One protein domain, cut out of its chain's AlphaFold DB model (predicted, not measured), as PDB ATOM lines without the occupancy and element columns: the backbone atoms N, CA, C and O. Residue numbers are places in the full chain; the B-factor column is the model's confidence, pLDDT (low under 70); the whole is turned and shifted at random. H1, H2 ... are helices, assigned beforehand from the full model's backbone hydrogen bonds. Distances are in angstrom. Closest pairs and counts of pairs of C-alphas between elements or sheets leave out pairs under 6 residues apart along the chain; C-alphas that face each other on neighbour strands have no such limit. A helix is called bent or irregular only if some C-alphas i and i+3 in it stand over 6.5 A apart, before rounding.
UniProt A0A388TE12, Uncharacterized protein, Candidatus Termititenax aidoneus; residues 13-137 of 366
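Overview. This is residues 13 to 137 of the 366 residues of an uncharacterized protein of Candidatus Termititenax aidoneus (UniProt A0A388TE12). A long helical hairpin, H7 and H8, runs along one side of a cluster of short helices, with H4 in the middle of the cluster. The hairpin's tip, residues 111 to 116, sticks out beyond the rest, and a long loop without a named helix, residues 18 to 33, joins H1 to H2. The printed part has 125 residues with eight named helices, H1 to H8 in order along the chain, and no named strand; the class is all helix. It is compact, with a radius of gyration of the C-alphas of 13.9 A and spans of 40 by 33 by 25 A.

Along the chain. Find C-alpha 13 at (-44.080, 25.478, -8.697); there H1 begins, residues 13 to 17. After the loop, H2 takes residues 34 to 40; it is neither bent nor irregular, but only just: C-alphas 36 and 39 are 6.2 A apart. H3 is residues 44 to 50. Look for C-alpha 62 at (-39.111, 28.570, -6.359), from where H4 runs 14.2 A to residue 71. H5, residues 73 to 76, and H6, residues 81 to 86, follow. H7 runs 30.3 A over residues 92 to 112, and H8 runs 25.5 A over residues 117 to 134, ending with C-alpha 134 at (-48.777, 38.402, 8.327).

Arrangement. Begin at H4, the hub, which touches five other helices. H3 and H4 form a helical hairpin, at a shallow tilt of 10 degrees, opposite ways; their closest C-alphas, Ser 49 and Glu 64, are 4.9 A apart. H1 touches H4, closest at the C-alphas of Asn 13 and Val 62, 6.3 A. H2 and H4 only just touch, with 3 pairs of C-alphas within 8 A, the closest Met 40 and Ser 69 at 7.5 A. H5 touches H4 only at the corner, and only just, with 3 such pairs, the closest Ser 69 and Val 75 at 5.6 A. H7 touches H4 with residues 98 to 102 alone, closest at the C-alphas of Ile 67 and Leu 98, 6.7 A; the tilt of 34.8 degrees is only just shallow. H7 and H8 form a helical hairpin at a shallow tilt of 8 degrees, with the C-alphas of Gly 99 and Ile 127 closest at 5.8 A. H6 touches H1, where the C-alphas of Tyr 15 and Ala 83 are closest at 5.3 A, and is apart from H4. Every O i to N i+4 pair is within hydrogen-bond range in H1, H3, H4, H6, H7 and H8; H2 has 1 of 3, beside 2 of 4 O i to N i+3 pairs, and H5 is too short for an O i to N i+4 pair.

Size, cuts and confidence. The C-alphas farthest apart, Pro 81 and Ser 115, are 41.7 A apart. The printed part has no cut; the links H1 to H2 and H3 to H4 are long. Look for low confidence at residues 21 to 32, under 70; the mean pLDDT of the printed part is 86.8.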
ATOM      1  N   ASN A  13     -44.508  25.672  -7.314       79.12
ATOM      2  CA  ASN A  13     -44.080  25.478  -8.697       79.12
ATOM      3  C   ASN A  13     -45.104  26.082  -9.657       79.12
ATOM      4  O   ASN A  13     -44.756  26.976 -10.419       79.12
ATOM      5  N   ARG A  14     -46.388  25.724  -9.535       82.19
ATOM      6  CA  ARG A  14     -47.438  26.342 -10.352       82.19
ATOM      7  C   ARG A  14     -47.572  27.837 -10.099       82.19
ATOM      8  O   ARG A  14     -47.872  28.589 -11.024       82.19
ATOM      9  N   TYR A  15     -47.361  28.287  -8.861       87.25
ATOM     10  CA  TYR A  15     -47.303  29.718  -8.569       87.25
ATOM     11  C   TYR A  15     -46.170  30.391  -9.349       87.25
ATOM     12  O   TYR A  15     -46.422  31.414  -9.974       87.25
ATOM     13  N   ALA A  16     -44.962  29.818  -9.364       84.69
ATOM     14  CA  ALA A  16     -43.836  30.332 -10.141       84.69
ATOM     15  C   ALA A  16     -44.111  30.303 -11.652       84.69
ATOM     16  O   ALA A  16     -43.866  31.299 -12.335       84.69
ATOM     17  N   ASP A  17     -44.714  29.222 -12.152       83.25
ATOM     18  CA  ASP A  17     -45.081  29.058 -13.561       83.25
ATOM     19  C   ASP A  17     -46.056  30.136 -14.049       83.25
ATOM     20  O   ASP A  17     -45.983  30.546 -15.204       83.25
ATOM     21  N   CYS A  18     -46.923  30.671 -13.178       85.88
ATOM     22  CA  CYS A  18     -47.818  31.775 -13.547       85.88
ATOM     23  C   CYS A  18     -47.055  33.032 -13.999       85.88
ATOM     24  O   CYS A  18     -47.598  33.845 -14.744       85.88
ATOM     25  N   PHE A  19     -45.815  33.223 -13.543       83.94
ATOM     26  CA  PHE A  19     -44.989  34.374 -13.909       83.94
ATOM     27  C   PHE A  19     -44.098  34.100 -15.112       83.94
ATOM     28  O   PHE A  19     -43.540  35.048 -15.664       83.94
ATOM     29  N   ALA A  20     -43.926  32.840 -15.498       73.69
ATOM     30  CA  ALA A  20     -42.991  32.448 -16.529       73.69
ATOM     31  C   ALA A  20     -43.524  32.830 -17.923       73.69
ATOM     32  O   ALA A  20     -44.669  32.556 -18.268       73.69
ATOM     33  N   GLU A  21     -42.684  33.467 -18.743       65.56
ATOM     34  CA  GLU A  21     -42.982  33.695 -20.172       65.56
ATOM     35  C   GLU A  21     -42.556  32.492 -21.038       65.56
ATOM     36  O   GLU A  21     -43.013  32.341 -22.168       65.56
ATOM     37  N   ALA A  22     -41.712  31.617 -20.482       57.50
ATOM     38  CA  ALA A  22     -41.296  30.334 -21.036       57.50
ATOM     39  C   ALA A  22     -41.046  29.345 -19.879       57.50
ATOM     40  O   ALA A  22     -40.624  29.788 -18.807       57.50
ATOM     41  N   PRO A  23     -41.273  28.032 -20.065       53.22
ATOM     42  CA  PRO A  23     -41.059  27.042 -19.011       53.22
ATOM     43  C   PRO A  23     -39.604  27.061 -18.495       53.22
ATOM     44  O   PRO A  23     -38.677  27.315 -19.273       53.22
ATOM     45  N   PRO A  24     -39.375  26.812 -17.192       51.94
ATOM     46  CA  PRO A  24     -38.029  26.794 -16.627       51.94
ATOM     47  C   PRO A  24     -37.185  25.683 -17.266       51.94
ATOM     48  O   PRO A  24     -37.659  24.577 -17.513       51.94
ATOM     49  N   THR A  25     -35.903  25.960 -17.519       48.75
ATOM     50  CA  THR A  25     -34.978  24.991 -18.139       48.75
ATOM     51  C   THR A  25     -34.485  23.921 -17.162       48.75
ATOM     52  O   THR A  25     -33.857  22.948 -17.581       48.75
ATOM     53  N   ARG A  26     -34.749  24.086 -15.857       48.62
ATOM     54  CA  ARG A  26     -34.443  23.115 -14.800       48.62
ATOM     55  C   ARG A  26     -35.577  23.060 -13.767       48.62
ATOM     56  O   ARG A  26     -36.131  24.114 -13.440       48.62
ATOM     57  N   PRO A  27     -35.884  21.879 -13.199       48.03
ATOM     58  CA  PRO A  27     -36.826  21.758 -12.087       48.03
ATOM     59  C   PRO A  27     -36.415  22.654 -10.910       48.03
ATOM     60  O   PRO A  27     -35.224  22.771 -10.624       48.03
ATOM     61  N   ASN A  28     -37.389  23.264 -10.229       54.03
ATOM     62  CA  ASN A  28     -37.206  24.119  -9.046       54.03
ATOM     63  C   ASN A  28     -36.383  25.410  -9.255       54.03
ATOM     64  O   ASN A  28     -36.068  26.084  -8.275       54.03
ATOM     65  N   THR A  29     -36.078  25.786 -10.502       60.00
ATOM     66  CA  THR A  29     -35.445  27.074 -10.841       60.00
ATOM     67  C   THR A  29     -36.462  28.048 -11.424       60.00
ATOM     68  O   THR A  29     -37.443  27.626 -12.038       60.00
ATOM     69  N   VAL A  30     -36.233  29.353 -11.259       63.31
ATOM     70  CA  VAL A  30     -37.142  30.393 -11.761       63.31
ATOM     71  C   VAL A  30     -36.429  31.299 -12.763       63.31
ATOM     72  O   VAL A  30     -35.504  32.025 -12.410       63.31
ATOM     73  N   ASN A  31     -36.909  31.318 -14.010       66.50
ATOM     74  CA  ASN A  31     -36.560  32.348 -14.992       66.50
ATOM     75  C   ASN A  31     -37.562  33.498 -14.880       66.50
ATOM     76  O   ASN A  31     -38.635  33.463 -15.479       66.50
ATOM     77  N   MET A  32     -37.229  34.511 -14.086       69.25
ATOM     78  CA  MET A  32     -38.143  35.621 -13.834       69.25
ATOM     79  C   MET A  32     -38.099  36.661 -14.958       69.25
ATOM     80  O   MET A  32     -37.029  37.219 -15.227       69.25
ATOM     81  N   PRO A  33     -39.246  37.020 -15.563       77.75
ATOM     82  CA  PRO A  33     -39.294  38.148 -16.479       77.75
ATOM     83  C   PRO A  33     -38.806  39.447 -15.834       77.75
ATOM     84  O   PRO A  33     -39.141  39.767 -14.687       77.75
ATOM     85  N   LEU A  34     -38.077  40.252 -16.613       81.62
ATOM     86  CA  LEU A  34     -37.495  41.520 -16.156       81.62
ATOM     87  C   LEU A  34     -38.527  42.476 -15.538       81.62
ATOM     88  O   LEU A  34     -38.191  43.222 -14.618       81.62
ATOM     89  N   LYS A  35     -39.785  42.425 -15.998       83.69
ATOM     90  CA  LYS A  35     -40.891  43.242 -15.473       83.69
ATOM     91  C   LYS A  35     -41.207  42.985 -13.994       83.69
ATOM     92  O   LYS A  35     -41.636  43.914 -13.319       83.69
ATOM     93  N   TYR A  36     -40.966  41.776 -13.481       85.38
ATOM     94  CA  TYR A  36     -41.138  41.454 -12.056       85.38
ATOM     95  C   TYR A  36     -39.827  41.611 -11.282       85.38
ATOM     96  O   TYR A  36     -39.822  42.064 -10.139       85.38
ATOM     97  N   PHE A  37     -38.701  41.297 -11.924       83.00
ATOM     98  CA  PHE A  37     -37.381  41.362 -11.302       83.00
ATOM     99  C   PHE A  37     -36.927  42.796 -10.986       83.00
ATOM    100  O   PHE A  37     -36.475  43.080  -9.876       83.00
ATOM    101  N   LEU A  38     -37.026  43.720 -11.950       84.31
ATOM    102  CA  LEU A  38     -36.472  45.073 -11.811       84.31
ATOM    103  C   LEU A  38     -37.085  45.891 -10.664       84.31
ATOM    104  O   LEU A  38     -36.320  46.596  -9.996       84.31
ATOM    105  N   PRO A  39     -38.407  45.833 -10.413       84.56
ATOM    106  CA  PRO A  39     -38.996  46.503  -9.261       84.56
ATOM    107  C   PRO A  39     -38.605  45.832  -7.939       84.56
ATOM    108  O   PRO A  39     -38.232  46.524  -6.995       84.56
ATOM    109  N   MET A  40     -38.604  44.496  -7.896       87.38
ATOM    110  CA  MET A  40     -38.376  43.723  -6.673       87.38
ATOM    111  C   MET A  40     -36.933  43.780  -6.167       87.38
ATOM    112  O   MET A  40     -36.711  43.855  -4.964       87.38
ATOM    113  N   ARG A  41     -35.935  43.780  -7.063       84.88
ATOM    114  CA  ARG A  41     -34.504  43.670  -6.700       84.88
ATOM    115  C   ARG A  41     -33.982  44.770  -5.768       84.88
ATOM    116  O   ARG A  41     -32.876  44.660  -5.253       84.88
ATOM    117  N   LYS A  42     -34.716  45.879  -5.640       83.69
ATOM    118  CA  LYS A  42     -34.355  47.025  -4.792       83.69
ATOM    119  C   LYS A  42     -34.962  46.942  -3.389       83.69
ATOM    120  O   LYS A  42     -34.686  47.814  -2.574       83.69
ATOM    121  N   GLU A  43     -35.819  45.961  -3.132       89.19
ATOM    122  CA  GLU A  43     -36.542  45.831  -1.874       89.19
ATOM    123  C   GLU A  43     -35.806  44.892  -0.912       89.19
ATOM    124  O   GLU A  43     -35.273  43.862  -1.322       89.19
ATOM    125  N   ASP A  44     -35.844  45.189   0.389       89.81
ATOM    126  CA  ASP A  44     -35.204  44.367   1.431       89.81
ATOM    127  C   ASP A  44     -35.646  42.898   1.395       89.81
ATOM    128  O   ASP A  44     -34.893  41.994   1.763       89.81
ATOM    129  N   ILE A  45     -36.882  42.645   0.956       91.38
ATOM    130  CA  ILE A  45     -37.421  41.292   0.855       91.38
ATOM    131  C   ILE A  45     -36.727  40.457  -0.219       91.38
ATOM    132  O   ILE A  45     -36.602  39.246  -0.043       91.38
ATOM    133  N   TYR A  46     -36.224  41.081  -1.286       90.69
ATOM    134  CA  TYR A  46     -35.435  40.384  -2.295       90.69
ATOM    135  C   TYR A  46     -34.178  39.794  -1.663       90.69
ATOM    136  O   TYR A  46     -33.968  38.588  -1.736       90.69
ATOM    137  N   VAL A  47     -33.405  40.628  -0.959       89.44
ATOM    138  CA  VAL A  47     -32.151  40.226  -0.305       89.44
ATOM    139  C   VAL A  47     -32.410  39.144   0.741       89.44
ATOM    140  O   VAL A  47     -31.731  38.123   0.761       89.44
ATOM    141  N   LYS A  48     -33.439  39.325   1.583       91.06
ATOM    142  CA  LYS A  48     -33.820  38.332   2.602       91.06
ATOM    143  C   LYS A  48     -34.213  36.986   1.998       91.06
ATOM    144  O   LYS A  48     -33.903  35.961   2.595       91.06
ATOM    145  N   SER A  49     -34.916  36.999   0.866       92.19
ATOM    146  CA  SER A  49     -35.351  35.775   0.191       92.19
ATOM    147  C   SER A  49     -34.166  35.097  -0.490       92.19
ATOM    148  O   SER A  49     -33.877  33.963  -0.150       92.19
ATOM    149  N   ALA A  50     -33.408  35.810  -1.327       88.94
ATOM    150  CA  ALA A  50     -32.207  35.308  -2.008       88.94
ATOM    151  C   ALA A  50     -31.144  34.741  -1.040       88.94
ATOM    152  O   ALA A  50     -30.404  33.808  -1.340       88.94
ATOM    153  N   ALA A  51     -31.074  35.275   0.182       89.94
ATOM    154  CA  ALA A  51     -30.169  34.761   1.200       89.94
ATOM    155  C   ALA A  51     -30.465  33.304   1.613       89.94
ATOM    156  O   ALA A  51     -29.574  32.658   2.166       89.94
ATOM    157  N   LEU A  52     -31.667  32.755   1.386       90.50
ATOM    158  CA  LEU A  52     -32.018  31.391   1.807       90.50
ATOM    159  C   LEU A  52     -31.073  30.346   1.191       90.50
ATOM    160  O   LEU A  52     -30.453  29.584   1.942       90.50
ATOM    161  N   GLY A  53     -30.850  30.395  -0.124       80.50
ATOM    162  CA  GLY A  53     -29.883  29.578  -0.863       80.50
ATOM    163  C   GLY A  53     -28.415  29.916  -0.576       80.50
ATOM    164  O   GLY A  53     -27.508  29.222  -1.028       80.50
ATOM    165  N   GLY A  54     -28.153  30.954   0.226       82.00
ATOM    166  CA  GLY A  54     -26.810  31.421   0.576       82.00
ATOM    167  C   GLY A  54     -26.226  32.446  -0.399       82.00
ATOM    168  O   GLY A  54     -25.088  32.870  -0.202       82.00
ATOM    169  N   ASN A  55     -26.990  32.875  -1.408       83.75
ATOM    170  CA  ASN A  55     -26.590  33.894  -2.372       83.75
ATOM    171  C   ASN A  55     -27.543  35.094  -2.331       83.75
ATOM    172  O   ASN A  55     -28.511  35.170  -3.073       83.75
ATOM    173  N   GLU A  56     -27.201  36.101  -1.530       84.44
ATOM    174  CA  GLU A  56     -28.026  37.304  -1.322       84.44
ATOM    175  C   GLU A  56     -28.320  38.120  -2.597       84.44
ATOM    176  O   GLU A  56     -29.188  38.993  -2.593       84.44
ATOM    177  N   ASN A  57     -27.608  37.853  -3.696       83.81
ATOM    178  CA  ASN A  57     -27.747  38.593  -4.944       83.81
ATOM    179  C   ASN A  57     -28.702  37.931  -5.941       83.81
ATOM    180  O   ASN A  57     -29.112  38.582  -6.905       83.81
ATOM    181  N   THR A  58     -29.048  36.656  -5.752       83.94
ATOM    182  CA  THR A  58     -29.772  35.872  -6.761       83.94
ATOM    183  C   THR A  58     -30.903  35.090  -6.114       83.94
ATOM    184  O   THR A  58     -30.655  34.289  -5.229       83.94
ATOM    185  N   ILE A  59     -32.129  35.316  -6.586       85.38
ATOM    186  CA  ILE A  59     -33.240  34.385  -6.362       85.38
ATOM    187  C   ILE A  59     -33.092  33.267  -7.387       85.38
ATOM    188  O   ILE A  59     -33.216  33.529  -8.586       85.38
ATOM    189  N   ASP A  60     -32.819  32.053  -6.928       81.38
ATOM    190  CA  ASP A  60     -32.604  30.891  -7.792       81.38
ATOM    191  C   ASP A  60     -33.523  29.706  -7.477       81.38
ATOM    192  O   ASP A  60     -33.609  28.780  -8.290       81.38
ATOM    193  N   SER A  61     -34.298  29.784  -6.390       85.19
ATOM    194  CA  SER A  61     -35.308  28.782  -6.058       85.19
ATOM    195  C   SER A  61     -36.749  29.286  -6.163       85.19
ATOM    196  O   SER A  61     -37.071  30.473  -6.037       85.19
ATOM    197  N   VAL A  62     -37.662  28.334  -6.357       86.94
ATOM    198  CA  VAL A  62     -39.111  28.570  -6.359       86.94
ATOM    199  C   VAL A  62     -39.610  29.122  -5.018       86.94
ATOM    200  O   VAL A  62     -40.487  29.989  -5.010       86.94
ATOM    201  N   LEU A  63     -39.049  28.676  -3.889       91.06
ATOM    202  CA  LEU A  63     -39.417  29.188  -2.566       91.06
ATOM    203  C   LEU A  63     -39.007  30.653  -2.401       91.06
ATOM    204  O   LEU A  63     -39.824  31.485  -2.003       91.06
ATOM    205  N   GLU A  64     -37.759  30.976  -2.735       91.81
ATOM    206  CA  GLU A  64     -37.240  32.343  -2.679       91.81
ATOM    207  C   GLU A  64     -38.080  33.284  -3.538       91.81
ATOM    208  O   GLU A  64     -38.466  34.368  -3.097       91.81
ATOM    209  N   PHE A  65     -38.432  32.835  -4.744       90.19
ATOM    210  CA  PHE A  65     -39.304  33.582  -5.630       90.19
ATOM    211  C   PHE A  65     -40.702  33.789  -5.045       90.19
ATOM    212  O   PHE A  65     -41.234  34.904  -5.078       90.19
ATOM    213  N   ALA A  66     -41.310  32.730  -4.509       92.25
ATOM    214  CA  ALA A  66     -42.645  32.796  -3.938       92.25
ATOM    215  C   ALA A  66     -42.709  33.787  -2.770       92.25
ATOM    216  O   ALA A  66     -43.610  34.622  -2.726       92.25
ATOM    217  N   ILE A  67     -41.719  33.758  -1.875       93.94
ATOM    218  CA  ILE A  67     -41.618  34.692  -0.748       93.94
ATOM    219  C   ILE A  67     -41.426  36.123  -1.253       93.94
ATOM    220  O   ILE A  67     -42.174  37.021  -0.853       93.94
ATOM    221  N   ALA A  68     -40.458  36.340  -2.147       92.38
ATOM    222  CA  ALA A  68     -40.120  37.674  -2.620       92.38
ATOM    223  C   ALA A  68     -41.291  38.327  -3.367       92.38
ATOM    224  O   ALA A  68     -41.690  39.444  -3.045       92.38
ATOM    225  N   SER A  69     -41.904  37.602  -4.305       91.75
ATOM    226  CA  SER A  69     -43.030  38.104  -5.101       91.75
ATOM    227  C   SER A  69     -44.309  38.306  -4.287       91.75
ATOM    228  O   SER A  69     -45.082  39.216  -4.585       91.75
ATOM    229  N   TYR A  70     -44.549  37.486  -3.258       93.06
ATOM    230  CA  TYR A  70     -45.726  37.615  -2.398       93.06
ATOM    231  C   TYR A  70     -45.647  38.837  -1.477       93.06
ATOM    232  O   TYR A  70     -46.660  39.483  -1.212       93.06
ATOM    233  N   HIS A  71     -44.449  39.154  -0.986       92.75
ATOM    234  CA  HIS A  71     -44.230  40.228  -0.020       92.75
ATOM    235  C   HIS A  71     -43.740  41.543  -0.643       92.75
ATOM    236  O   HIS A  71     -43.673  42.541   0.077       92.75
ATOM    237  N   SER A  72     -43.415  41.559  -1.938       92.06
ATOM    238  CA  SER A  72     -42.998  42.759  -2.665       92.06
ATOM    239  C   SER A  72     -44.200  43.593  -3.115       92.06
ATOM    240  O   SER A  72     -44.926  43.154  -4.009       92.06
ATOM    241  N   PRO A  73     -44.421  44.814  -2.589       88.62
ATOM    242  CA  PRO A  73     -45.543  45.651  -3.015       88.62
ATOM    243  C   PRO A  73     -45.535  45.935  -4.523       88.62
ATOM    244  O   PRO A  73     -46.590  45.958  -5.158       88.62
ATOM    245  N   ALA A  74     -44.345  46.108  -5.108       87.12
ATOM    246  CA  ALA A  74     -44.206  46.373  -6.532       87.12
ATOM    247  C   ALA A  74     -44.639  45.172  -7.384       87.12
ATOM    248  O   ALA A  74     -45.387  45.343  -8.347       87.12
ATOM    249  N   VAL A  75     -44.233  43.954  -7.011       88.12
ATOM    250  CA  VAL A  75     -44.635  42.740  -7.740       88.12
ATOM    251  C   VAL A  75     -46.100  42.427  -7.505       88.12
ATOM    252  O   VAL A  75     -46.793  42.088  -8.459       88.12
ATOM    253  N   VAL A  76     -46.586  42.597  -6.272       87.38
ATOM    254  CA  VAL A  76     -47.965  42.307  -5.873       87.38
ATOM    255  C   VAL A  76     -48.982  42.961  -6.809       87.38
ATOM    256  O   VAL A  76     -49.921  42.292  -7.234       87.38
ATOM    257  N   SER A  77     -48.740  44.221  -7.179       85.50
ATOM    258  CA  SER A  77     -49.596  45.009  -8.078       85.50
ATOM    259  C   SER A  77     -49.604  44.548  -9.542       85.50
ATOM    260  O   SER A  77     -50.506  44.906 -10.295       85.50
ATOM    261  N   LEU A  78     -48.612  43.753  -9.949       88.38
ATOM    262  CA  LEU A  78     -48.414  43.277 -11.320       88.38
ATOM    263  C   LEU A  78     -48.694  41.776 -11.469       88.38
ATOM    264  O   LEU A  78     -48.492  41.227 -12.552       88.38
ATOM    265  N   ARG A  79     -49.105  41.092 -10.392       88.25
ATOM    266  CA  ARG A  79     -49.266  39.635 -10.402       88.25
ATOM    267  C   ARG A  79     -50.363  39.203 -11.379       88.25
ATOM    268  O   ARG A  79     -51.452  39.782 -11.358       88.25
ATOM    269  N   PRO A  80     -50.120  38.145 -12.169       88.88
ATOM    270  CA  PRO A  80     -51.174  37.484 -12.924       88.88
ATOM    271  C   PRO A  80     -52.327  37.048 -12.001       88.88
ATOM    272  O   PRO A  80     -52.062  36.619 -10.868       88.88
ATOM    273  N   PRO A  81     -53.594  37.116 -12.452       89.94
ATOM    274  CA  PRO A  81     -54.744  36.671 -11.663       89.94
ATOM    275  C   PRO A  81     -54.608  35.234 -11.140       89.94
ATOM    276  O   PRO A  81     -55.019  34.938 -10.020       89.94
ATOM    277  N   GLU A  82     -53.984  34.350 -11.916       88.81
ATOM    278  CA  GLU A  82     -53.729  32.953 -11.568       88.81
ATOM    279  C   GLU A  82     -52.775  32.835 -10.370       88.81
ATOM    280  O   GLU A  82     -53.037  32.078  -9.434       88.81
ATOM    281  N   ALA A  83     -51.713  33.645 -10.344       88.69
ATOM    282  CA  ALA A  83     -50.791  33.712  -9.214       88.69
ATOM    283  C   ALA A  83     -51.488  34.261  -7.958       88.69
ATOM    284  O   ALA A  83     -51.313  33.728  -6.859       88.69
ATOM    285  N   ALA A  84     -52.320  35.295  -8.121       89.06
ATOM    286  CA  ALA A  84     -53.115  35.866  -7.036       89.06
ATOM    287  C   ALA A  84     -54.161  34.879  -6.489       89.06
ATOM    288  O   ALA A  84     -54.473  34.920  -5.302       89.06
ATOM    289  N   ALA A  85     -54.674  33.961  -7.311       89.25
ATOM    290  CA  ALA A  85     -55.575  32.903  -6.860       89.25
ATOM    291  C   ALA A  85     -54.853  31.829  -6.025       89.25
ATOM    292  O   ALA A  85     -55.423  31.301  -5.067       89.25
ATOM    293  N   LEU A  86     -53.597  31.510  -6.358       89.12
ATOM    294  CA  LEU A  86     -52.798  30.502  -5.651       89.12
ATOM    295  C   LEU A  86     -52.275  31.003  -4.297       89.12
ATOM    296  O   LEU A  86     -52.376  30.283  -3.292       89.12
ATOM    297  N   LEU A  87     -51.757  32.239  -4.268       91.38
ATOM    298  CA  LEU A  87     -51.303  32.941  -3.063       91.38
ATOM    299  C   LEU A  87     -51.959  34.335  -2.953       91.38
ATOM    300  O   LEU A  87     -51.300  35.350  -3.217       91.38
ATOM    301  N   PRO A  88     -53.236  34.404  -2.522       89.69
ATOM    302  CA  PRO A  88     -53.942  35.670  -2.340       89.69
ATOM    303  C   PRO A  88     -53.216  36.603  -1.377       89.69
ATOM    304  O   PRO A  88     -52.725  36.157  -0.338       89.69
ATOM    305  N   GLU A  89     -53.160  37.890  -1.717       86.88
ATOM    306  CA  GLU A  89     -52.546  38.924  -0.882       86.88
ATOM    307  C   GLU A  89     -53.221  39.020   0.490       86.88
ATOM    308  O   GLU A  89     -54.428  38.815   0.613       86.88
ATOM    309  N   ASN A  90     -52.441  39.353   1.525       81.94
ATOM    310  CA  ASN A  90     -52.923  39.555   2.897       81.94
ATOM    311  C   ASN A  90     -53.721  38.357   3.444       81.94
ATOM    312  O   ASN A  90     -54.533  38.489   4.359       81.94
ATOM    313  N   SER A  91     -53.475  37.169   2.893       88.88
ATOM    314  CA  SER A  91     -54.146  35.947   3.295       88.88
ATOM    315  C   SER A  91     -53.317  35.221   4.335       88.88
ATOM    316  O   SER A  91     -52.182  34.804   4.088       88.88
ATOM    317  N   LYS A  92     -53.942  34.982   5.489       92.25
ATOM    318  CA  LYS A  92     -53.397  34.113   6.532       92.25
ATOM    319  C   LYS A  92     -52.995  32.747   5.966       92.25
ATOM    320  O   LYS A  92     -51.936  32.228   6.296       92.25
ATOM    321  N   THR A  93     -53.805  32.184   5.073       90.81
ATOM    322  CA  THR A  93     -53.526  30.890   4.439       90.81
ATOM    323  C   THR A  93     -52.298  30.946   3.531       90.81
ATOM    324  O   THR A  93     -51.500  30.014   3.553       90.81
ATOM    325  N   SER A  94     -52.098  32.027   2.770       92.69
ATOM    326  CA  SER A  94     -50.886  32.199   1.951       92.69
ATOM    327  C   SER A  94     -49.631  32.266   2.823       92.69
ATOM    328  O   SER A  94     -48.641  31.603   2.522       92.69
ATOM    329  N   ALA A  95     -49.698  32.984   3.948       93.69
ATOM    330  CA  ALA A  95     -48.610  33.049   4.921       93.69
ATOM    331  C   ALA A  95     -48.275  31.668   5.507       93.69
ATOM    332  O   ALA A  95     -47.108  31.289   5.585       93.69
ATOM    333  N   LEU A  96     -49.298  30.885   5.871       94.38
ATOM    334  CA  LEU A  96     -49.120  29.519   6.369       94.38
ATOM    335  C   LEU A  96     -48.520  28.586   5.303       94.38
ATOM    336  O   LEU A  96     -47.644  27.790   5.629       94.38
ATOM    337  N   LYS A  97     -48.926  28.715   4.030       92.75
ATOM    338  CA  LYS A  97     -48.347  27.960   2.904       92.75
ATOM    339  C   LYS A  97     -46.861  28.274   2.700       92.75
ATOM    340  O   LYS A  97     -46.064  27.348   2.574       92.75
ATOM    341  N   LEU A  98     -46.485  29.555   2.700       94.62
ATOM    342  CA  LEU A  98     -45.082  29.971   2.587       94.62
ATOM    343  C   LEU A  98     -44.271  29.508   3.804       94.62
ATOM    344  O   LEU A  98     -43.215  28.905   3.645       94.62
ATOM    345  N   GLY A  99     -44.797  29.702   5.016       95.62
ATOM    346  CA  GLY A  99     -44.157  29.245   6.250       95.62
ATOM    347  C   GLY A  99     -43.942  27.728   6.288       95.62
ATOM    348  O   GLY A  99     -42.881  27.274   6.705       95.62
ATOM    349  N   MET A 100     -44.910  26.940   5.804       94.19
ATOM    350  CA  MET A 100     -44.785  25.487   5.660       94.19
ATOM    351  C   MET A 100     -43.634  25.099   4.726       94.19
ATOM    352  O   MET A 100     -42.883  24.181   5.052       94.19
ATOM    353  N   ALA A 101     -43.484  25.781   3.588       92.62
ATOM    354  CA  ALA A 101     -42.406  25.504   2.642       92.62
ATOM    355  C   ALA A 101     -41.024  25.847   3.228       92.62
ATOM    356  O   ALA A 101     -40.113  25.025   3.155       92.62
ATOM    357  N   VAL A 102     -40.897  26.987   3.923       95.31
ATOM    358  CA  VAL A 102     -39.666  27.349   4.656       95.31
ATOM    359  C   VAL A 102     -39.350  26.325   5.748       95.31
ATOM    360  O   VAL A 102     -38.198  25.933   5.919       95.31
ATOM    361  N   LEU A 103     -40.358  25.859   6.492       95.25
ATOM    362  CA  LEU A 103     -40.159  24.874   7.553       95.25
ATOM    363  C   LEU A 103     -39.748  23.499   7.003       95.25
ATOM    364  O   LEU A 103     -38.942  22.812   7.634       95.25
ATOM    365  N   LYS A 104     -40.258  23.107   5.829       93.06
ATOM    366  CA  LYS A 104     -39.830  21.894   5.120       93.06
ATOM    367  C   LYS A 104     -38.332  21.947   4.800       93.06
ATOM    368  O   LYS A 104     -37.605  21.048   5.209       93.06
ATOM    369  N   GLU A 105     -37.866  23.012   4.150       92.69
ATOM    370  CA  GLU A 105     -36.443  23.167   3.807       92.69
ATOM    371  C   GLU A 105     -35.551  23.299   5.048       92.69
ATOM    372  O   GLU A 105     -34.491  22.682   5.130       92.69
ATOM    373  N   LEU A 106     -36.017  23.992   6.090       94.69
ATOM    374  CA  LEU A 106     -35.323  24.035   7.379       94.69
ATOM    375  C   LEU A 106     -35.173  22.642   8.018       94.69
ATOM    376  O   LEU A 106     -34.145  22.348   8.633       94.69
ATOM    377  N   THR A 107     -36.195  21.791   7.902       94.25
ATOM    378  CA  THR A 107     -36.178  20.409   8.412       94.25
ATOM    379  C   THR A 107     -35.114  19.587   7.684       94.25
ATOM    380  O   THR A 107     -34.358  18.852   8.320       94.25
ATOM    381  N   GLU A 108     -34.998  19.770   6.371       92.81
ATOM    382  CA  GLU A 108     -34.004  19.111   5.521       92.81
ATOM    383  C   GLU A 108     -32.582  19.588   5.843       92.81
ATOM    384  O   GLU A 108     -31.695  18.764   6.055       92.81
ATOM    385  N   ILE A 109     -32.374  20.903   5.980       93.19
ATOM    386  CA  ILE A 109     -31.077  21.495   6.347       93.19
ATOM    387  C   ILE A 109     -30.593  20.957   7.695       93.19
ATOM    388  O   ILE A 109     -29.450  20.523   7.811       93.19
ATOM    389  N   ARG A 110     -31.468  20.942   8.709       94.75
ATOM    390  CA  ARG A 110     -31.132  20.424  10.045       94.75
ATOM    391  C   ARG A 110     -30.746  18.953  10.029       94.75
ATOM    392  O   ARG A 110     -29.918  18.541  10.836       94.75
ATOM    393  N   PHE A 111     -31.375  18.168   9.161       95.62
ATOM    394  CA  PHE A 111     -31.059  16.756   9.015       95.62
ATOM    395  C   PHE A 111     -29.717  16.539   8.307       95.62
ATOM    396  O   PHE A 111     -28.908  15.733   8.763       95.62
ATOM    397  N   LEU A 112     -29.493  17.251   7.201       94.50
ATOM    398  CA  LEU A 112     -28.318  17.086   6.348       94.50
ATOM    399  C   LEU A 112     -27.042  17.612   7.000       94.50
ATOM    400  O   LEU A 112     -26.016  16.937   6.970       94.50
ATOM    401  N   ASP A 113     -27.113  18.800   7.593       92.56
ATOM    402  CA  ASP A 113     -25.988  19.432   8.265       92.56
ATOM    403  C   ASP A 113     -26.468  20.176   9.523       92.56
ATOM    404  O   ASP A 113     -26.710  21.389   9.497       92.56
ATOM    405  N   PRO A 114     -26.590  19.473  10.665       88.88
ATOM    406  CA  PRO A 114     -27.003  20.091  11.921       88.88
ATOM    407  C   PRO A 114     -26.008  21.147  12.431       88.88
ATOM    408  O   PRO A 114     -26.352  21.917  13.327       88.88
ATOM    409  N   SER A 115     -24.787  21.200  11.882       92.75
ATOM    410  CA  SER A 115     -23.768  22.183  12.258       92.75
ATOM    411  C   SER A 115     -23.884  23.507  11.493       92.75
ATOM    412  O   SER A 115     -23.308  24.512  11.923       92.75
ATOM    413  N   ASN A 116     -24.684  23.559  10.418       93.25
ATOM    414  CA  ASN A 116     -24.899  24.755   9.600       93.25
ATOM    415  C   ASN A 116     -25.833  25.773  10.273       93.25
ATOM    416  O   ASN A 116     -26.935  26.087   9.813       93.25
ATOM    417  N   THR A 117     -25.370  26.319  11.394       93.62
ATOM    418  CA  THR A 117     -26.097  27.310  12.198       93.62
ATOM    419  C   THR A 117     -26.430  28.576  11.410       93.62
ATOM    420  O   THR A 117     -27.475  29.180  11.648       93.62
ATOM    421  N   ALA A 118     -25.598  28.950  10.432       92.94
ATOM    422  CA  ALA A 118     -25.843  30.088   9.555       92.94
ATOM    423  C   ALA A 118     -27.070  29.862   8.657       92.94
ATOM    424  O   ALA A 118     -27.959  30.711   8.630       92.94
ATOM    425  N   ALA A 119     -27.156  28.722   7.961       92.69
ATOM    426  CA  ALA A 119     -28.334  28.388   7.159       92.69
ATOM    427  C   ALA A 119     -29.581  28.265   8.038       92.69
ATOM    428  O   ALA A 119     -30.592  28.903   7.755       92.69
ATOM    429  N   VAL A 120     -29.490  27.551   9.165       94.69
ATOM    430  CA  VAL A 120     -30.595  27.448  10.134       94.69
ATOM    431  C   VAL A 120     -31.085  28.834  10.567       94.69
ATOM    432  O   VAL A 120     -32.289  29.078  10.570       94.69
ATOM    433  N   GLY A 121     -30.170  29.758  10.872       94.88
ATOM    434  CA  GLY A 121     -30.495  31.132  11.251       94.88
ATOM    435  C   GLY A 121     -31.233  31.914  10.161       94.88
ATOM    436  O   GLY A 121     -32.178  32.637  10.478       94.88
ATOM    437  N   ARG A 122     -30.867  31.744   8.881       95.12
ATOM    438  CA  ARG A 122     -31.552  32.406   7.753       95.12
ATOM    439  C   ARG A 122     -32.998  31.931   7.600       95.12
ATOM    440  O   ARG A 122     -33.900  32.759   7.504       95.12
ATOM    441  N   TYR A 123     -33.233  30.621   7.656       96.31
ATOM    442  CA  TYR A 123     -34.581  30.052   7.539       96.31
ATOM    443  C   TYR A 123     -35.449  30.361   8.764       96.31
ATOM    444  O   TYR A 123     -36.605  30.750   8.619       96.31
ATOM    445  N   GLU A 124     -34.896  30.272   9.977       96.19
ATOM    446  CA  GLU A 124     -35.594  30.688  11.201       96.19
ATOM    447  C   GLU A 124     -35.949  32.187  11.171       96.19
ATOM    448  O   GLU A 124     -37.071  32.579  11.501       96.19
ATOM    449  N   GLY A 125     -35.030  33.027  10.685       96.06
ATOM    450  CA  GLY A 125     -35.277  34.448  10.446       96.06
ATOM    451  C   GLY A 125     -36.395  34.698   9.430       96.06
ATOM    452  O   GLY A 125     -37.213  35.595   9.635       96.06
ATOM    453  N   MET A 126     -36.484  33.883   8.376       97.00
ATOM    454  CA  MET A 126     -37.559  33.970   7.388       97.00
ATOM    455  C   MET A 126     -38.918  33.545   7.959       97.00
ATOM    456  O   MET A 126     -39.918  34.224   7.732       97.00
ATOM    457  N   ILE A 127     -38.969  32.482   8.770       97.19
ATOM    458  CA  ILE A 127     -40.202  32.097   9.473       97.19
ATOM    459  C   ILE A 127     -40.666  33.232  10.391       97.19
ATOM    460  O   ILE A 127     -41.854  33.564  10.409       97.19
ATOM    461  N   LYS A 128     -39.736  33.872  11.115       96.56
ATOM    462  CA  LYS A 128     -40.050  35.050  11.930       96.56
ATOM    463  C   LYS A 128     -40.572  36.206  11.074       96.56
ATOM    464  O   LYS A 128     -41.563  36.825  11.441       96.56
ATOM    465  N   PHE A 129     -39.944  36.481   9.932       95.50
ATOM    466  CA  PHE A 129     -40.386  37.532   9.019       95.50
ATOM    467  C   PHE A 129     -41.829  37.305   8.537       95.50
ATOM    468  O   PHE A 129     -42.654  38.211   8.651       95.50
ATOM    469  N   ILE A 130     -42.153  36.097   8.062       95.25
ATOM    470  CA  ILE A 130     -43.514  35.726   7.639       95.25
ATOM    471  C   ILE A 130     -44.493  35.877   8.811       95.25
ATOM    472  O   ILE A 130     -45.577  36.442   8.649       95.25
ATOM    473  N   SER A 131     -44.087  35.422  10.000       95.12
ATOM    474  CA  SER A 131     -44.875  35.517  11.227       95.12
ATOM    475  C   SER A 131     -45.236  36.966  11.569       95.12
ATOM    476  O   SER A 131     -46.420  37.308  11.642       95.12
ATOM    477  N   ASP A 132     -44.226  37.832  11.681       93.88
ATOM    478  CA  ASP A 132     -44.391  39.243  12.032       93.88
ATOM    479  C   ASP A 132     -45.222  39.989  10.977       93.88
ATOM    480  O   ASP A 132     -46.101  40.786  11.309       93.88
ATOM    481  N   LYS A 133     -44.954  39.740   9.690       91.44
ATOM    482  CA  LYS A 133     -45.560  40.493   8.587       91.44
ATOM    483  C   LYS A 133     -47.024  40.130   8.353       91.44
ATOM    484  O   LYS A 133     -47.762  40.946   7.804       91.44
ATOM    485  N   ASN A 134     -47.446  38.910   8.683       91.69
ATOM    486  CA  ASN A 134     -48.777  38.402   8.327       91.69
ATOM    487  C   ASN A 134     -49.648  38.026   9.531       91.69
ATOM    488  O   ASN A 134     -50.755  37.524   9.341       91.69
ATOM    489  N   GLY A 135     -49.180  38.274  10.758       91.56
ATOM    490  CA  GLY A 135     -49.958  37.997  11.966       91.56
ATOM    491  C   GLY A 135     -50.256  36.505  12.161       91.56
ATOM    492  O   GLY A 135     -51.300  36.154  12.708       91.56
ATOM    493  N   VAL A 136     -49.364  35.632  11.684       95.56
ATOM    494  CA  VAL A 136     -49.381  34.185  11.959       95.56
ATOM    495  C   VAL A 136     -48.298  33.872  12.968       95.56
ATOM    496  O   VAL A 136     -47.204  34.404  12.876       95.56
ATOM    497  N   SER A 137     -48.563  33.020  13.942       96.75
ATOM    498  CA  SER A 137     -47.548  32.580  14.898       96.75
ATOM    499  C   SER A 137     -46.711  31.426  14.341       96.75
ATOM    500  O   SER A 137     -47.159  30.667  13.479       96.75
TER     501      SER A 137